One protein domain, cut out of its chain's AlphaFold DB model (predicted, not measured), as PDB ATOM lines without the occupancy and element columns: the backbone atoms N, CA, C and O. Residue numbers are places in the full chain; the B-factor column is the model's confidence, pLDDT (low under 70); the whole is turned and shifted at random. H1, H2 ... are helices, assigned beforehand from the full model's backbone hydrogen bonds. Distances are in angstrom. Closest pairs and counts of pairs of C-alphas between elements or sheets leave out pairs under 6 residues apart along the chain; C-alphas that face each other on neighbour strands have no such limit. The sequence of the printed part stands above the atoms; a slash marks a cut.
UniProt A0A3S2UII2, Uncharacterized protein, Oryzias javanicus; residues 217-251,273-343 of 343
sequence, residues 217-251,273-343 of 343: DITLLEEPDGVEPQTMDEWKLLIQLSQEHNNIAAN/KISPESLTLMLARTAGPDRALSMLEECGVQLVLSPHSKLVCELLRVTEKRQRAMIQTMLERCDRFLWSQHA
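Overview. This is residues 217 to 251 and 273 to 343 of the 343 residues of an uncharacterized protein of Oryzias javanicus (UniProt A0A3S2UII2). A small helical body has one long helix, H5, running out of it as an arm: the first part of H5 packs on the short helices H3 and H4, while residues 321 to 343 stick out free. In the body, H3 lies between H2 and the first part of H5, the three nearly along one line of direction, with H4 crossing them steeply and the one-turn H1 near H3. The printed part has 106 residues with five named helices, H1 to H5 in order, and no named strand; the class is all helix. The whole is loose, with a radius of gyration of the C-alphas of 18.5 A, and spans 72 by 30 by 25 A, the arm making much of the length.

Arrangement. H1, residues 218 to 221, touches no helix; it is close to but not clearly touching H3, residues 276 to 287, the closest C-alphas being those of Ile 218 and Ser 278, 7.7 A apart. H2, residues 232 to 251, touches H3 with residues 235 to 242 alone, closest at the C-alphas of Ile 239 and Pro 276, 7.2 A, at a shallow tilt of 7 degrees, opposite ways. H2 only just touches H4, residues 289 to 298, with 3 pairs of C-alphas within 8 A, the closest those of Lys 236 and Met 295, 6.9 A. H3 and H4 touch at a steep tilt of 52 degrees, opposite ways, with the C-alphas of Ala 284 and Ala 292 closest at 5.2 A. H5, residues 307 to 342, touches H3 with residues 309 to 316 alone, at a shallow tilt of 9 degrees, the same way; the C-alphas of Leu 281 and Ser 309 are closest, 7.0 A. H5 touches H4 with residues 313 to 317 alone, at a steep tilt of 61 degrees, closest at the C-alphas of Pro 289 and Cys 313, 5.5 A. H2 and H5 are apart. The helix packing is part aligned, part crossed, with shallow and steep tilts both present. In H2, H3, H4 and H5 every O i to N i+4 pair is within hydrogen-bond range; H1 is too short for such a pair.

Along the chain. H1 begins at C-alpha 218, (276.663, 209.266, 180.523). H2 measures 29.0 A from first to last C-alpha, H3 15.6 A and H4 14.4 A. H5 runs 53.1 A from C-alpha 307 at (293.642, 204.752, 190.683) to C-alpha 342 at (261.203, 221.964, 228.975).

Size, cuts and confidence. The C-alphas of Asn 251 and Ala 343 are the farthest apart, 72.4 A. Residues 252 to 272 are not printed, and C-alphas 251 and 273 stand 18.8 A apart across this cut. Of the links that are printed whole, H3 to H4 is tight, and H1 to H2 and H4 to H5 are short. The pLDDT is under 70 at residues 250 to 251 and 343.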
ATOM      1  N   ASP A 217     276.507 207.685 176.161       92.69
ATOM      2  CA  ASP A 217     276.814 208.996 176.716       92.69
ATOM      3  C   ASP A 217     276.187 209.160 178.102       92.69
ATOM      4  O   ASP A 217     274.972 209.284 178.262       92.69
ATOM      5  N   ILE A 218     277.042 209.155 179.120       92.44
ATOM      6  CA  ILE A 218     276.663 209.266 180.523       92.44
ATOM      7  C   ILE A 218     276.144 210.664 180.874       92.44
ATOM      8  O   ILE A 218     275.374 210.799 181.823       92.44
ATOM      9  N   THR A 219     276.508 211.697 180.107       92.50
ATOM     10  CA  THR A 219     276.052 213.073 180.359       92.50
ATOM     11  C   THR A 219     274.541 213.209 180.164       92.50
ATOM     12  O   THR A 219     273.906 214.047 180.795       92.50
ATOM     13  N   LEU A 220     273.922 212.305 179.390       94.88
ATOM     14  CA  LEU A 220     272.467 212.214 179.219       94.88
ATOM     15  C   LEU A 220     271.722 211.790 180.498       94.88
ATOM     16  O   LEU A 220     270.492 211.881 180.555       94.88
ATOM     17  N   LEU A 221     272.437 211.322 181.525       94.25
ATOM     18  CA  LEU A 221     271.888 211.035 182.851       94.25
ATOM     19  C   LEU A 221     271.988 212.235 183.800       94.25
ATOM     20  O   LEU A 221     271.328 212.224 184.831       94.25
ATOM     21  N   GLU A 222     272.791 213.255 183.489       89.56
ATOM     22  CA  GLU A 222     273.078 214.358 184.413       89.56
ATOM     23  C   GLU A 222     272.035 215.494 184.317       89.56
ATOM     24  O   GLU A 222     271.542 215.842 183.242       89.56
ATOM     25  N   GLU A 223     271.672 216.086 185.460       79.31
ATOM     26  CA  GLU A 223     270.767 217.243 185.541       79.31
ATOM     27  C   GLU A 223     271.357 218.514 184.887       79.31
ATOM     28  O   GLU A 223     272.580 218.666 184.826       79.31
ATOM     29  N   PRO A 224     270.521 219.476 184.426       78.38
ATOM     30  CA  PRO A 224     269.066 219.594 184.643       78.38
ATOM     31  C   PRO A 224     268.189 218.817 183.645       78.38
ATOM     32  O   PRO A 224     267.070 218.409 183.976       78.38
ATOM     33  N   ASP A 225     268.687 218.576 182.435       80.19
ATOM     34  CA  ASP A 225     267.873 218.044 181.337       80.19
ATOM     35  C   ASP A 225     267.964 216.518 181.186       80.19
ATOM     36  O   ASP A 225     267.089 215.918 180.559       80.19
ATOM     37  N   GLY A 226     268.946 215.873 181.823       88.88
ATOM     38  CA  GLY A 226     269.147 214.429 181.761       88.88
ATOM     39  C   GLY A 226     268.122 213.592 182.527       88.88
ATOM     40  O   GLY A 226     267.195 214.088 183.188       88.88
ATOM     41  N   VAL A 227     268.286 212.277 182.405       92.75
ATOM     42  CA  VAL A 227     267.424 211.247 182.999       92.75
ATOM     43  C   VAL A 227     268.149 210.587 184.174       92.75
ATOM     44  O   VAL A 227     268.495 209.411 184.119       92.75
ATOM     45  N   GLU A 228     268.388 211.336 185.253       92.75
ATOM     46  CA  GLU A 228     269.101 210.814 186.431       92.75
ATOM     47  C   GLU A 228     268.290 209.702 187.120       92.75
ATOM     48  O   GLU A 228     267.097 209.915 187.383       92.75
ATOM     49  N   PRO A 229     268.877 208.525 187.421       94.31
ATOM     50  CA  PRO A 229     268.181 207.466 188.143       94.31
ATOM     51  C   PRO A 229     267.783 207.891 189.561       94.31
ATOM     52  O   PRO A 229     268.613 208.310 190.366       94.31
ATOM     53  N   GLN A 230     266.501 207.735 189.892       91.88
ATOM     54  CA  GLN A 230     265.928 208.265 191.137       91.88
ATOM     55  C   GLN A 230     265.900 207.242 192.276       91.88
ATOM     56  O   GLN A 230     265.816 207.602 193.451       91.88
ATOM     57  N   THR A 231     265.941 205.954 191.942       93.94
ATOM     58  CA  THR A 231     265.818 204.855 192.903       93.94
ATOM     59  C   THR A 231     266.934 203.838 192.714       93.94
ATOM     60  O   THR A 231     267.528 203.726 191.644       93.94
ATOM     61  N   MET A 232     267.205 203.055 193.758       93.69
ATOM     62  CA  MET A 232     268.178 201.960 193.685       93.69
ATOM     63  C   MET A 232     267.781 200.903 192.639       93.69
ATOM     64  O   MET A 232     268.655 200.318 192.004       93.69
ATOM     65  N   ASP A 233     266.484 200.703 192.403       95.19
ATOM     66  CA  ASP A 233     265.997 199.788 191.367       95.19
ATOM     67  C   ASP A 233     266.289 200.317 189.954       95.19
ATOM     68  O   ASP A 233     266.680 199.549 189.076       95.19
ATOM     69  N   GLU A 234     266.171 201.630 189.735       95.88
ATOM     70  CA  GLU A 234     266.561 202.258 188.467       95.88
ATOM     71  C   GLU A 234     268.067 202.171 188.219       95.88
ATOM     72  O   GLU A 234     268.485 201.874 187.101       95.88
ATOM     73  N   TRP A 235     268.884 202.367 189.258       95.38
ATOM     74  CA  TRP A 235     270.330 202.167 189.170       95.38
ATOM     75  C   TRP A 235     270.684 200.728 188.796       95.38
ATOM     76  O   TRP A 235     271.493 200.501 187.896       95.38
ATOM     77  N   LYS A 236     270.036 199.753 189.439       95.00
ATOM     78  CA  LYS A 236     270.204 198.333 189.128       95.00
ATOM     79  C   LYS A 236     269.835 198.025 187.676       95.00
ATOM     80  O   LYS A 236     270.606 197.371 186.978       95.00
ATOM     81  N   LEU A 237     268.693 198.536 187.214       95.56
ATOM     82  CA  LEU A 237     268.235 198.391 185.834       95.56
ATOM     83  C   LEU A 237     269.234 198.994 184.837       95.56
ATOM     84  O   LEU A 237     269.588 198.344 183.859       95.56
ATOM     85  N   LEU A 238     269.716 200.212 185.085       95.75
ATOM     86  CA  LEU A 238     270.683 200.886 184.219       95.75
ATOM     87  C   LEU A 238     272.001 200.103 184.117       95.75
ATOM     88  O   LEU A 238     272.529 199.925 183.018       95.75
ATOM     89  N   ILE A 239     272.511 199.585 185.241       94.50
ATOM     90  CA  ILE A 239     273.718 198.748 185.265       94.50
ATOM     91  C   ILE A 239     273.503 197.480 184.430       94.50
ATOM     92  O   ILE A 239     274.336 197.177 183.575       94.50
ATOM     93  N   GLN A 240     272.380 196.782 184.614       93.94
ATOM     94  CA  GLN A 240     272.046 195.576 183.847       93.94
ATOM     95  C   GLN A 240     271.944 195.862 182.343       93.94
ATOM     96  O   GLN A 240     272.585 195.183 181.542       93.94
ATOM     97  N   LEU A 241     271.231 196.925 181.958       94.25
ATOM     98  CA  LEU A 241     271.129 197.352 180.560       94.25
ATOM     99  C   LEU A 241     272.506 197.672 179.974       94.25
ATOM    100  O   LEU A 241     272.794 197.282 178.844       94.25
ATOM    101  N   SER A 242     273.389 198.342 180.720       92.88
ATOM    102  CA  SER A 242     274.743 198.642 180.237       92.88
ATOM    103  C   SER A 242     275.564 197.373 179.965       92.88
ATOM    104  O   SER A 242     276.331 197.325 179.002       92.88
ATOM    105  N   GLN A 243     275.390 196.312 180.762       90.06
ATOM    106  CA  GLN A 243     276.063 195.028 180.539       90.06
ATOM    107  C   GLN A 243     275.533 194.329 179.287       90.06
ATOM    108  O   GLN A 243     276.320 193.837 178.479       90.06
ATOM    109  N   GLU A 244     274.211 194.292 179.113       88.50
ATOM    110  CA  GLU A 244     273.572 193.700 177.935       88.50
ATOM    111  C   GLU A 244     274.080 194.356 176.646       88.50
ATOM    112  O   GLU A 244     274.505 193.658 175.723       88.50
ATOM    113  N   HIS A 245     274.139 195.689 176.615       84.56
ATOM    114  CA  HIS A 245     274.631 196.437 175.459       84.56
ATOM    115  C   HIS A 245     276.120 196.201 175.192       84.56
ATOM    116  O   HIS A 245     276.494 195.951 174.046       84.56
ATOM    117  N   ASN A 246     276.966 196.196 176.227       81.25
ATOM    118  CA  ASN A 246     278.390 195.888 176.074       81.25
ATOM    119  C   ASN A 246     278.623 194.472 175.519       81.25
ATOM    120  O   ASN A 246     279.481 194.277 174.659       81.25
ATOM    121  N   ASN A 247     277.825 193.492 175.946       80.00
ATOM    122  CA  ASN A 247     277.898 192.125 175.427       80.00
ATOM    123  C   ASN A 247     277.461 192.041 173.953       80.00
ATOM    124  O   ASN A 247     278.095 191.350 173.155       80.00
ATOM    125  N   ILE A 248     276.399 192.758 173.566       77.44
ATOM    126  CA  ILE A 248     275.935 192.828 172.168       77.44
ATOM    127  C   ILE A 248     276.975 193.533 171.283       77.44
ATOM    128  O   ILE A 248     277.270 193.067 170.178       77.44
ATOM    129  N   ALA A 249     277.576 194.620 171.765       70.50
ATOM    130  CA  ALA A 249     278.628 195.343 171.056       70.50
ATOM    131  C   ALA A 249     279.881 194.472 170.862       70.50
ATOM    132  O   ALA A 249     280.380 194.358 169.743       70.50
ATOM    133  N   ALA A 250     280.326 193.767 171.907       67.94
ATOM    134  CA  ALA A 250     281.470 192.858 171.834       67.94
ATOM    135  C   ALA A 250     281.249 191.695 170.845       67.94
ATOM    136  O   ALA A 250     282.178 191.283 170.151       67.94
ATOM    137  N   ASN A 251     280.016 191.191 170.741       60.41
ATOM    138  CA  ASN A 251     279.663 190.120 169.806       60.41
ATOM    139  C   ASN A 251     279.486 190.617 168.360       60.41
ATOM    140  O   ASN A 251     279.781 189.884 167.419       60.41
ATOM    141  N   LYS A 273     281.737 208.244 178.431       86.75
ATOM    142  CA  LYS A 273     281.219 206.915 178.056       86.75
ATOM    143  C   LYS A 273     280.474 206.226 179.193       86.75
ATOM    144  O   LYS A 273     280.810 206.390 180.377       86.75
ATOM    145  N   ILE A 274     279.518 205.374 178.837       89.00
ATOM    146  CA  ILE A 274     278.820 204.521 179.793       89.00
ATOM    147  C   ILE A 274     279.676 203.288 180.040       89.00
ATOM    148  O   ILE A 274     279.833 202.394 179.214       89.00
ATOM    149  N   SER A 275     280.244 203.238 181.233       89.19
ATOM    150  CA  SER A 275     281.074 202.138 181.689       89.19
ATOM    151  C   SER A 275     280.669 201.765 183.109       89.19
ATOM    152  O   SER A 275     280.150 202.612 183.845       89.19
ATOM    153  N   PRO A 276     280.952 200.530 183.548       89.19
ATOM    154  CA  PRO A 276     280.790 200.157 184.944       89.19
ATOM    155  C   PRO A 276     281.435 201.163 185.900       89.19
ATOM    156  O   PRO A 276     280.825 201.548 186.890       89.19
ATOM    157  N   GLU A 277     282.638 201.644 185.582       91.12
ATOM    158  CA  GLU A 277     283.366 202.607 186.406       91.12
ATOM    159  C   GLU A 277     282.672 203.974 186.470       91.12
ATOM    160  O   GLU A 277     282.487 204.510 187.562       91.12
ATOM    161  N   SER A 278     282.236 204.516 185.332       91.69
ATOM    162  CA  SER A 278     281.560 205.818 185.283       91.69
ATOM    163  C   SER A 278     280.182 205.780 185.956       91.69
ATOM    164  O   SER A 278     279.875 206.668 186.754       91.69
ATOM    165  N   LEU A 279     279.407 204.703 185.767       92.56
ATOM    166  CA  LEU A 279     278.157 204.467 186.505       92.56
ATOM    167  C   LEU A 279     278.397 204.323 188.015       92.56
ATOM    168  O   LEU A 279     277.636 204.865 188.815       92.56
ATOM    169  N   THR A 280     279.484 203.654 188.420       92.00
ATOM    170  CA  THR A 280     279.869 203.532 189.838       92.00
ATOM    171  C   THR A 280     280.156 204.885 190.452       92.00
ATOM    172  O   THR A 280     279.707 205.161 191.559       92.00
ATOM    173  N   LEU A 281     280.921 205.730 189.756       92.50
ATOM    174  CA  LEU A 281     281.254 207.063 190.242       92.50
ATOM    175  C   LEU A 281     280.007 207.934 190.380       92.50
ATOM    176  O   LEU A 281     279.881 208.647 191.375       92.50
ATOM    177  N   MET A 282     279.081 207.853 189.423       92.94
ATOM    178  CA  MET A 282     277.819 208.586 189.486       92.94
ATOM    179  C   MET A 282     276.950 208.106 190.660       92.94
ATOM    180  O   MET A 282     276.560 208.913 191.501       92.94
ATOM    181  N   LEU A 283     276.758 206.792 190.809       94.00
ATOM    182  CA  LEU A 283     276.029 206.206 191.938       94.00
ATOM    183  C   LEU A 283     276.711 206.486 193.288       94.00
ATOM    184  O   LEU A 283     276.050 206.711 194.298       94.00
ATOM    185  N   ALA A 284     278.043 206.517 193.338       93.69
ATOM    186  CA  ALA A 284     278.780 206.826 194.560       93.69
ATOM    187  C   ALA A 284     278.568 208.277 195.016       93.69
ATOM    188  O   ALA A 284     278.576 208.532 196.221       93.69
ATOM    189  N   ARG A 285     278.360 209.219 194.084       91.12
ATOM    190  CA  ARG A 285     278.034 210.619 194.406       91.12
ATOM    191  C   ARG A 285     276.647 210.753 195.040       91.12
ATOM    192  O   ARG A 285     276.474 211.618 195.893       91.12
ATOM    193  N   THR A 286     275.692 209.903 194.661       89.06
ATOM    194  CA  THR A 286     274.293 209.986 195.117       89.06
ATOM    195  C   THR A 286     274.005 209.099 196.331       89.06
ATOM    196  O   THR A 286     273.416 209.554 197.311       89.06
ATOM    197  N   ALA A 287     274.448 207.840 196.310       91.12
ATOM    198  CA  ALA A 287     274.147 206.833 197.330       91.12
ATOM    199  C   ALA A 287     275.333 206.491 198.250       91.12
ATOM    200  O   ALA A 287     275.150 205.795 199.252       91.12
ATOM    201  N   GLY A 288     276.533 206.975 197.933       93.00
ATOM    202  CA  GLY A 288     277.763 206.689 198.667       93.00
ATOM    203  C   GLY A 288     278.573 205.521 198.073       93.00
ATOM    204  O   GLY A 288     277.999 204.598 197.482       93.00
ATOM    205  N   PRO A 289     279.911 205.511 198.239       93.44
ATOM    206  CA  PRO A 289     280.797 204.549 197.572       93.44
ATOM    207  C   PRO A 289     280.528 203.084 197.920       93.44
ATOM    208  O   PRO A 289     280.599 202.221 197.049       93.44
ATOM    209  N   ASP A 290     280.214 202.793 199.181       92.06
ATOM    210  CA  ASP A 290     280.038 201.410 199.638       92.06
ATOM    211  C   ASP A 290     278.732 200.807 199.106       92.06
ATOM    212  O   ASP A 290     278.701 199.644 198.703       92.06
ATOM    213  N   ARG A 291     277.666 201.615 199.019       92.25
ATOM    214  CA  ARG A 291     276.405 201.196 198.391       92.25
ATOM    215  C   ARG A 291     276.561 201.004 196.887       92.25
ATOM    216  O   ARG A 291     276.010 200.047 196.352       92.25
ATOM    217  N   ALA A 292     277.322 201.878 196.228       93.50
ATOM    218  CA  ALA A 292     277.591 201.761 194.801       93.50
ATOM    219  C   ALA A 292     278.288 200.434 194.469       93.50
ATOM    220  O   ALA A 292     277.808 199.685 193.622       93.50
ATOM    221  N   LEU A 293     279.364 200.106 195.195       91.44
ATOM    222  CA  LEU A 293     280.108 198.855 195.019       91.44
ATOM    223  C   LEU A 293     279.248 197.616 195.300       91.44
ATOM    224  O   LEU A 293     279.224 196.707 194.475       91.44
ATOM    225  N   SER A 294     278.483 197.615 196.398       92.06
ATOM    226  CA  SER A 294     277.551 196.521 196.717       92.06
ATOM    227  C   SER A 294     276.542 196.281 195.589       92.06
ATOM    228  O   SER A 294     276.253 195.140 195.245       92.06
ATOM    229  N   MET A 295     276.023 197.347 194.975       92.94
ATOM    230  CA  MET A 295     275.055 197.228 193.884       92.94
ATOM    231  C   MET A 295     275.657 196.614 192.614       92.94
ATOM    232  O   MET A 295     274.997 195.821 191.943       92.94
ATOM    233  N   LEU A 296     276.902 196.948 192.280       90.38
ATOM    234  CA  LEU A 296     277.604 196.334 191.146       90.38
ATOM    235  C   LEU A 296     277.849 194.845 191.383       90.38
ATOM    236  O   LEU A 296     277.633 194.045 190.473       90.38
ATOM    237  N   GLU A 297     278.237 194.474 192.605       89.25
ATOM    238  CA  GLU A 297     278.399 193.074 193.005       89.25
ATOM    239  C   GLU A 297     277.077 192.303 192.890       89.25
ATOM    240  O   GLU A 297     277.050 191.210 192.323       89.25
ATOM    241  N   GLU A 298     275.959 192.892 193.330       91.12
ATOM    242  CA  GLU A 298     274.616 192.319 193.153       91.12
ATOM    243  C   GLU A 298     274.216 192.151 191.679       91.12
ATOM    244  O   GLU A 298     273.453 191.242 191.346       91.12
ATOM    245  N   CYS A 299     274.722 193.009 190.790       90.38
ATOM    246  CA  CYS A 299     274.538 192.902 189.339       90.38
ATOM    247  C   CYS A 299     275.561 191.965 188.670       90.38
ATOM    248  O   CYS A 299     275.588 191.851 187.444       90.38
ATOM    249  N   GLY A 300     276.432 191.309 189.443       86.75
ATOM    250  CA  GLY A 300     277.469 190.419 188.922       86.75
ATOM    251  C   GLY A 300     278.581 191.135 188.147       86.75
ATOM    252  O   GLY A 300     279.297 190.499 187.375       86.75
ATOM    253  N   VAL A 301     278.736 192.451 188.323       87.38
ATOM    254  CA  VAL A 301     279.791 193.241 187.678       87.38
ATOM    255  C   VAL A 301     281.081 193.119 188.489       87.38
ATOM    256  O   VAL A 301     281.171 193.615 189.610       87.38
ATOM    257  N   GLN A 302     282.120 192.515 187.911       82.44
ATOM    258  CA  GLN A 302     283.463 192.561 188.496       82.44
ATOM    259  C   GLN A 302     284.175 193.842 188.061       82.44
ATOM    260  O   GLN A 302     284.671 193.937 186.940       82.44
ATOM    261  N   LEU A 303     284.221 194.832 188.953       83.94
ATOM    262  CA  LEU A 303     284.825 196.129 188.668       83.94
ATOM    263  C   LEU A 303     286.196 196.290 189.328       83.94
ATOM    264  O   LEU A 303     286.334 196.218 190.548       83.94
ATOM    265  N   VAL A 304     287.202 196.621 188.518       85.94
ATOM    266  CA  VAL A 304     288.496 197.113 188.999       85.94
ATOM    267  C   VAL A 304     288.565 198.616 188.756       85.94
ATOM    268  O   VAL A 304     288.840 199.055 187.648       85.94
ATOM    269  N   LEU A 305     288.329 199.403 189.809       86.94
ATOM    270  CA  LEU A 305     288.427 200.863 189.739       86.94
ATOM    271  C   LEU A 305     289.852 201.316 189.379       86.94
ATOM    272  O   LEU A 305     290.839 200.818 189.946       86.94
ATOM    273  N   SER A 306     289.951 202.324 188.512       90.94
ATOM    274  CA  SER A 306     291.200 203.028 188.233       90.94
ATOM    275  C   SER A 306     291.750 203.710 189.498       90.94
ATOM    276  O   SER A 306     291.008 203.972 190.454       90.94
ATOM    277  N   PRO A 307     293.057 204.035 189.549       91.81
ATOM    278  CA  PRO A 307     293.642 204.752 190.683       91.81
ATOM    279  C   PRO A 307     292.935 206.080 190.986       91.81
ATOM    280  O   PRO A 307     292.774 206.436 192.152       91.81
ATOM    281  N   HIS A 308     292.481 206.781 189.942       90.88
ATOM    282  CA  HIS A 308     291.735 208.025 190.079       90.88
ATOM    283  C   HIS A 308     290.369 207.785 190.734       90.88
ATOM    284  O   HIS A 308     290.064 208.395 191.757       90.88
ATOM    285  N   SER A 309     289.583 206.839 190.224       91.31
ATOM    286  CA  SER A 309     288.261 206.529 190.779       91.31
ATOM    287  C   SER A 309     288.329 205.991 192.204       91.31
ATOM    288  O   SER A 309     287.499 206.343 193.037       91.31
ATOM    289  N   LYS A 310     289.365 205.205 192.532       92.56
ATOM    290  CA  LYS A 310     289.641 204.792 193.919       92.56
ATOM    291  C   LYS A 310     289.836 205.999 194.828       92.56
ATOM    292  O   LYS A 310     289.232 206.050 195.895       92.56
ATOM    293  N   LEU A 311     290.642 206.974 194.401       93.62
ATOM    294  CA  LEU A 311     290.850 208.208 195.156       93.62
ATOM    295  C   LEU A 311     289.537 208.982 195.342       93.62
ATOM    296  O   LEU A 311     289.260 209.434 196.450       93.62
ATOM    297  N   VAL A 312     288.711 209.097 194.296       92.94
ATOM    298  CA  VAL A 312     287.390 209.745 194.377       92.94
ATOM    299  C   VAL A 312     286.490 209.034 195.392       92.94
ATOM    300  O   VAL A 312     285.925 209.692 196.264       92.94
ATOM    301  N   CYS A 313     286.399 207.703 195.351       93.69
ATOM    302  CA  CYS A 313     285.624 206.932 196.325       93.69
ATOM    303  C   CYS A 313     286.143 207.108 197.762       93.69
ATOM    304  O   CYS A 313     285.342 207.282 198.676       93.69
ATOM    305  N   GLU A 314     287.460 207.112 197.984       94.62
ATOM    306  CA  GLU A 314     288.035 207.364 199.315       94.62
ATOM    307  C   GLU A 314     287.707 208.770 199.830       94.62
ATOM    308  O   GLU A 314     287.328 208.942 200.991       94.62
ATOM    309  N   LEU A 315     287.788 209.782 198.963       94.69
ATOM    310  CA  LEU A 315     287.381 211.141 199.309       94.69
ATOM    311  C   LEU A 315     285.898 211.188 199.689       94.69
ATOM    312  O   LEU A 315     285.572 211.738 200.741       94.69
ATOM    313  N   LEU A 316     285.029 210.547 198.899       94.62
ATOM    314  CA  LEU A 316     283.594 210.457 199.172       94.62
ATOM    315  C   LEU A 316     283.301 209.772 200.520       94.62
ATOM    316  O   LEU A 316     282.500 210.285 201.304       94.62
ATOM    317  N   ARG A 317     284.013 208.685 200.862       94.31
ATOM    318  CA  ARG A 317     283.907 208.019 202.178       94.31
ATOM    319  C   ARG A 317     284.281 208.951 203.326       94.31
ATOM    320  O   ARG A 317     283.582 209.026 204.340       94.31
ATOM    321  N   VAL A 318     285.394 209.676 203.189       95.12
ATOM    322  CA  VAL A 318     285.846 210.630 204.213       95.12
ATOM    323  C   VAL A 318     284.840 211.769 204.366       95.12
ATOM    324  O   VAL A 318     284.539 212.161 205.499       95.12
ATOM    325  N   THR A 319     284.297 212.290 203.263       92.56
ATOM    326  CA  THR A 319     283.279 213.344 203.307       92.56
ATOM    327  C   THR A 319     281.989 212.861 203.951       92.56
ATOM    328  O   THR A 319     281.490 213.545 204.841       92.56
ATOM    329  N   GLU A 320     281.506 211.665 203.612       91.25
ATOM    330  CA  GLU A 320     280.297 211.082 204.202       91.25
ATOM    331  C   GLU A 320     280.468 210.887 205.715       91.25
ATOM    332  O   GLU A 320     279.617 211.292 206.511       91.25
ATOM    333  N   LYS A 321     281.616 210.346 206.150       92.56
ATOM    334  CA  LYS A 321     281.925 210.163 207.575       92.56
ATOM    335  C   LYS A 321     281.932 211.493 208.333       92.56
ATOM    336  O   LYS A 321     281.421 211.565 209.452       92.56
ATOM    337  N   ARG A 322     282.493 212.550 207.734       93.06
ATOM    338  CA  ARG A 322     282.494 213.903 208.315       93.06
ATOM    339  C   ARG A 322     281.091 214.508 208.355       93.06
ATOM    340  O   ARG A 322     280.722 215.068 209.384       93.06
ATOM    341  N   GLN A 323     280.308 214.365 207.287       91.69
ATOM    342  CA  GLN A 323     278.919 214.827 207.232       91.69
ATOM    343  C   GLN A 323     278.064 214.136 208.298       91.69
ATOM    344  O   GLN A 323     277.382 214.813 209.064       91.69
ATOM    345  N   ARG A 324     278.171 212.809 208.443       92.56
ATOM    346  CA  ARG A 324     277.457 212.046 209.479       92.56
ATOM    347  C   ARG A 324     277.827 212.507 210.892       92.56
ATOM    348  O   ARG A 324     276.938 212.700 211.715       92.56
ATOM    349  N   ALA A 325     279.113 212.732 211.169       94.88
ATOM    350  CA  ALA A 325     279.564 213.242 212.468       94.88
ATOM    351  C   ALA A 325     279.039 214.662 212.761       94.88
ATOM    352  O   ALA A 325     278.644 214.961 213.889       94.88
ATOM    353  N   MET A 326     279.000 215.530 211.745       95.50
ATOM    354  CA  MET A 326     278.447 216.879 211.861       95.50
ATOM    355  C   MET A 326     276.945 216.843 212.157       95.50
ATOM    356  O   MET A 326     276.510 217.481 213.114       95.50
ATOM    357  N   ILE A 327     276.175 216.059 211.395       95.12
ATOM    358  CA  ILE A 327     274.731 215.876 211.602       95.12
ATOM    359  C   ILE A 327     274.463 215.346 213.010       95.12
ATOM    360  O   ILE A 327     273.651 215.923 213.727       95.12
ATOM    361  N   GLN A 328     275.191 214.316 213.445       95.25
ATOM    362  CA  GLN A 328     275.070 213.767 214.795       95.25
ATOM    363  C   GLN A 328     275.313 214.841 215.867       95.25
ATOM    364  O   GLN A 328     274.516 214.996 216.787       95.25
ATOM    365  N   THR A 329     276.363 215.650 215.704       96.06
ATOM    366  CA  THR A 329     276.673 216.750 216.631       96.06
ATOM    367  C   THR A 329     275.568 217.812 216.650       96.06
ATOM    368  O   THR A 329     275.252 218.368 217.704       96.06
ATOM    369  N   MET A 330     274.973 218.124 215.493       96.50
ATOM    370  CA  MET A 330     273.849 219.058 215.400       96.50
ATOM    371  C   MET A 330     272.605 218.501 216.094       96.50
ATOM    372  O   MET A 330     272.002 219.213 216.893       96.50
ATOM    373  N   LEU A 331     272.267 217.231 215.857       96.56
ATOM    374  CA  LEU A 331     271.136 216.556 216.496       96.56
ATOM    375  C   LEU A 331     271.295 216.506 218.020       96.56
ATOM    376  O   LEU A 331     270.361 216.855 218.735       96.56
ATOM    377  N   GLU A 332     272.485 216.179 218.525       95.88
ATOM    378  CA  GLU A 332     272.777 216.189 219.965       95.88
ATOM    379  C   GLU A 332     272.630 217.582 220.590       95.88
ATOM    380  O   GLU A 332     272.163 217.722 221.722       95.88
ATOM    381  N   ARG A 333     273.023 218.639 219.869       94.81
ATOM    382  CA  ARG A 333     272.832 220.023 220.327       94.81
ATOM    383  C   ARG A 333     271.361 220.426 220.320       94.81
ATOM    384  O   ARG A 333     270.925 221.067 221.273       94.81
ATOM    385  N   CYS A 334     270.617 220.060 219.278       94.25
ATOM    386  CA  CYS A 334     269.178 220.296 219.196       94.25
ATOM    387  C   CYS A 334     268.439 219.588 220.334       94.25
ATOM    388  O   CYS A 334     267.634 220.225 221.005       94.25
ATOM    389  N   ASP A 335     268.762 218.323 220.601       94.56
ATOM    390  CA  ASP A 335     268.179 217.554 221.701       94.56
ATOM    391  C   ASP A 335     268.449 218.237 223.051       94.56
ATOM    392  O   ASP A 335     267.514 218.594 223.767       94.56
ATOM    393  N   ARG A 336     269.714 218.569 223.358       92.62
ATOM    394  CA  ARG A 336     270.062 219.306 224.591       92.62
ATOM    395  C   ARG A 336     269.330 220.644 224.718       92.62
ATOM    396  O   ARG A 336     268.904 220.999 225.814       92.62
ATOM    397  N   PHE A 337     269.193 221.389 223.622       93.12
ATOM    398  CA  PHE A 337     268.458 222.652 223.618       93.12
ATOM    399  C   PHE A 337     266.965 222.444 223.909       93.12
ATOM    400  O   PHE A 337     266.411 223.144 224.754       93.12
ATOM    401  N   LEU A 338     266.326 221.460 223.271       92.94
ATOM    402  CA  LEU A 338     264.916 221.135 223.500       92.94
ATOM    403  C   LEU A 338     264.660 220.719 224.952       92.94
ATOM    404  O   LEU A 338     263.693 221.189 225.552       92.94
ATOM    405  N   TRP A 339     265.553 219.917 225.538       89.94
ATOM    406  CA  TRP A 339     265.482 219.564 226.957       89.94
ATOM    407  C   TRP A 339     265.674 220.774 227.876       89.94
ATOM    408  O   TRP A 339     264.990 220.874 228.888       89.94
ATOM    409  N   SER A 340     266.534 221.731 227.509       88.44
ATOM    410  CA  SER A 340     266.736 222.961 228.293       88.44
ATOM    411  C   SER A 340     265.557 223.942 228.266       88.44
ATOM    412  O   SER A 340     265.517 224.837 229.097       88.44
ATOM    413  N   GLN A 341     264.622 223.799 227.319       80.81
ATOM    414  CA  GLN A 341     263.403 224.621 227.225       80.81
ATOM    415  C   GLN A 341     262.197 223.989 227.941       80.81
ATOM    416  O   GLN A 341     261.201 224.669 228.173       80.81
ATOM    417  N   HIS A 342     262.257 222.689 228.251       70.56
ATOM    418  CA  HIS A 342     261.203 221.964 228.975       70.56
ATOM    419  C   HIS A 342     261.431 221.914 230.497       70.56
ATOM    420  O   HIS A 342     260.536 221.475 231.221       70.56
ATOM    421  N   ALA A 343     262.612 222.328 230.964       53.31
ATOM    422  CA  ALA A 343     262.961 222.516 232.373       53.31
ATOM    423  C   ALA A 343     262.868 224.001 232.736       53.31
ATOM    424  O   ALA A 343     262.453 224.290 233.882       53.31
TER     425      ALA A 343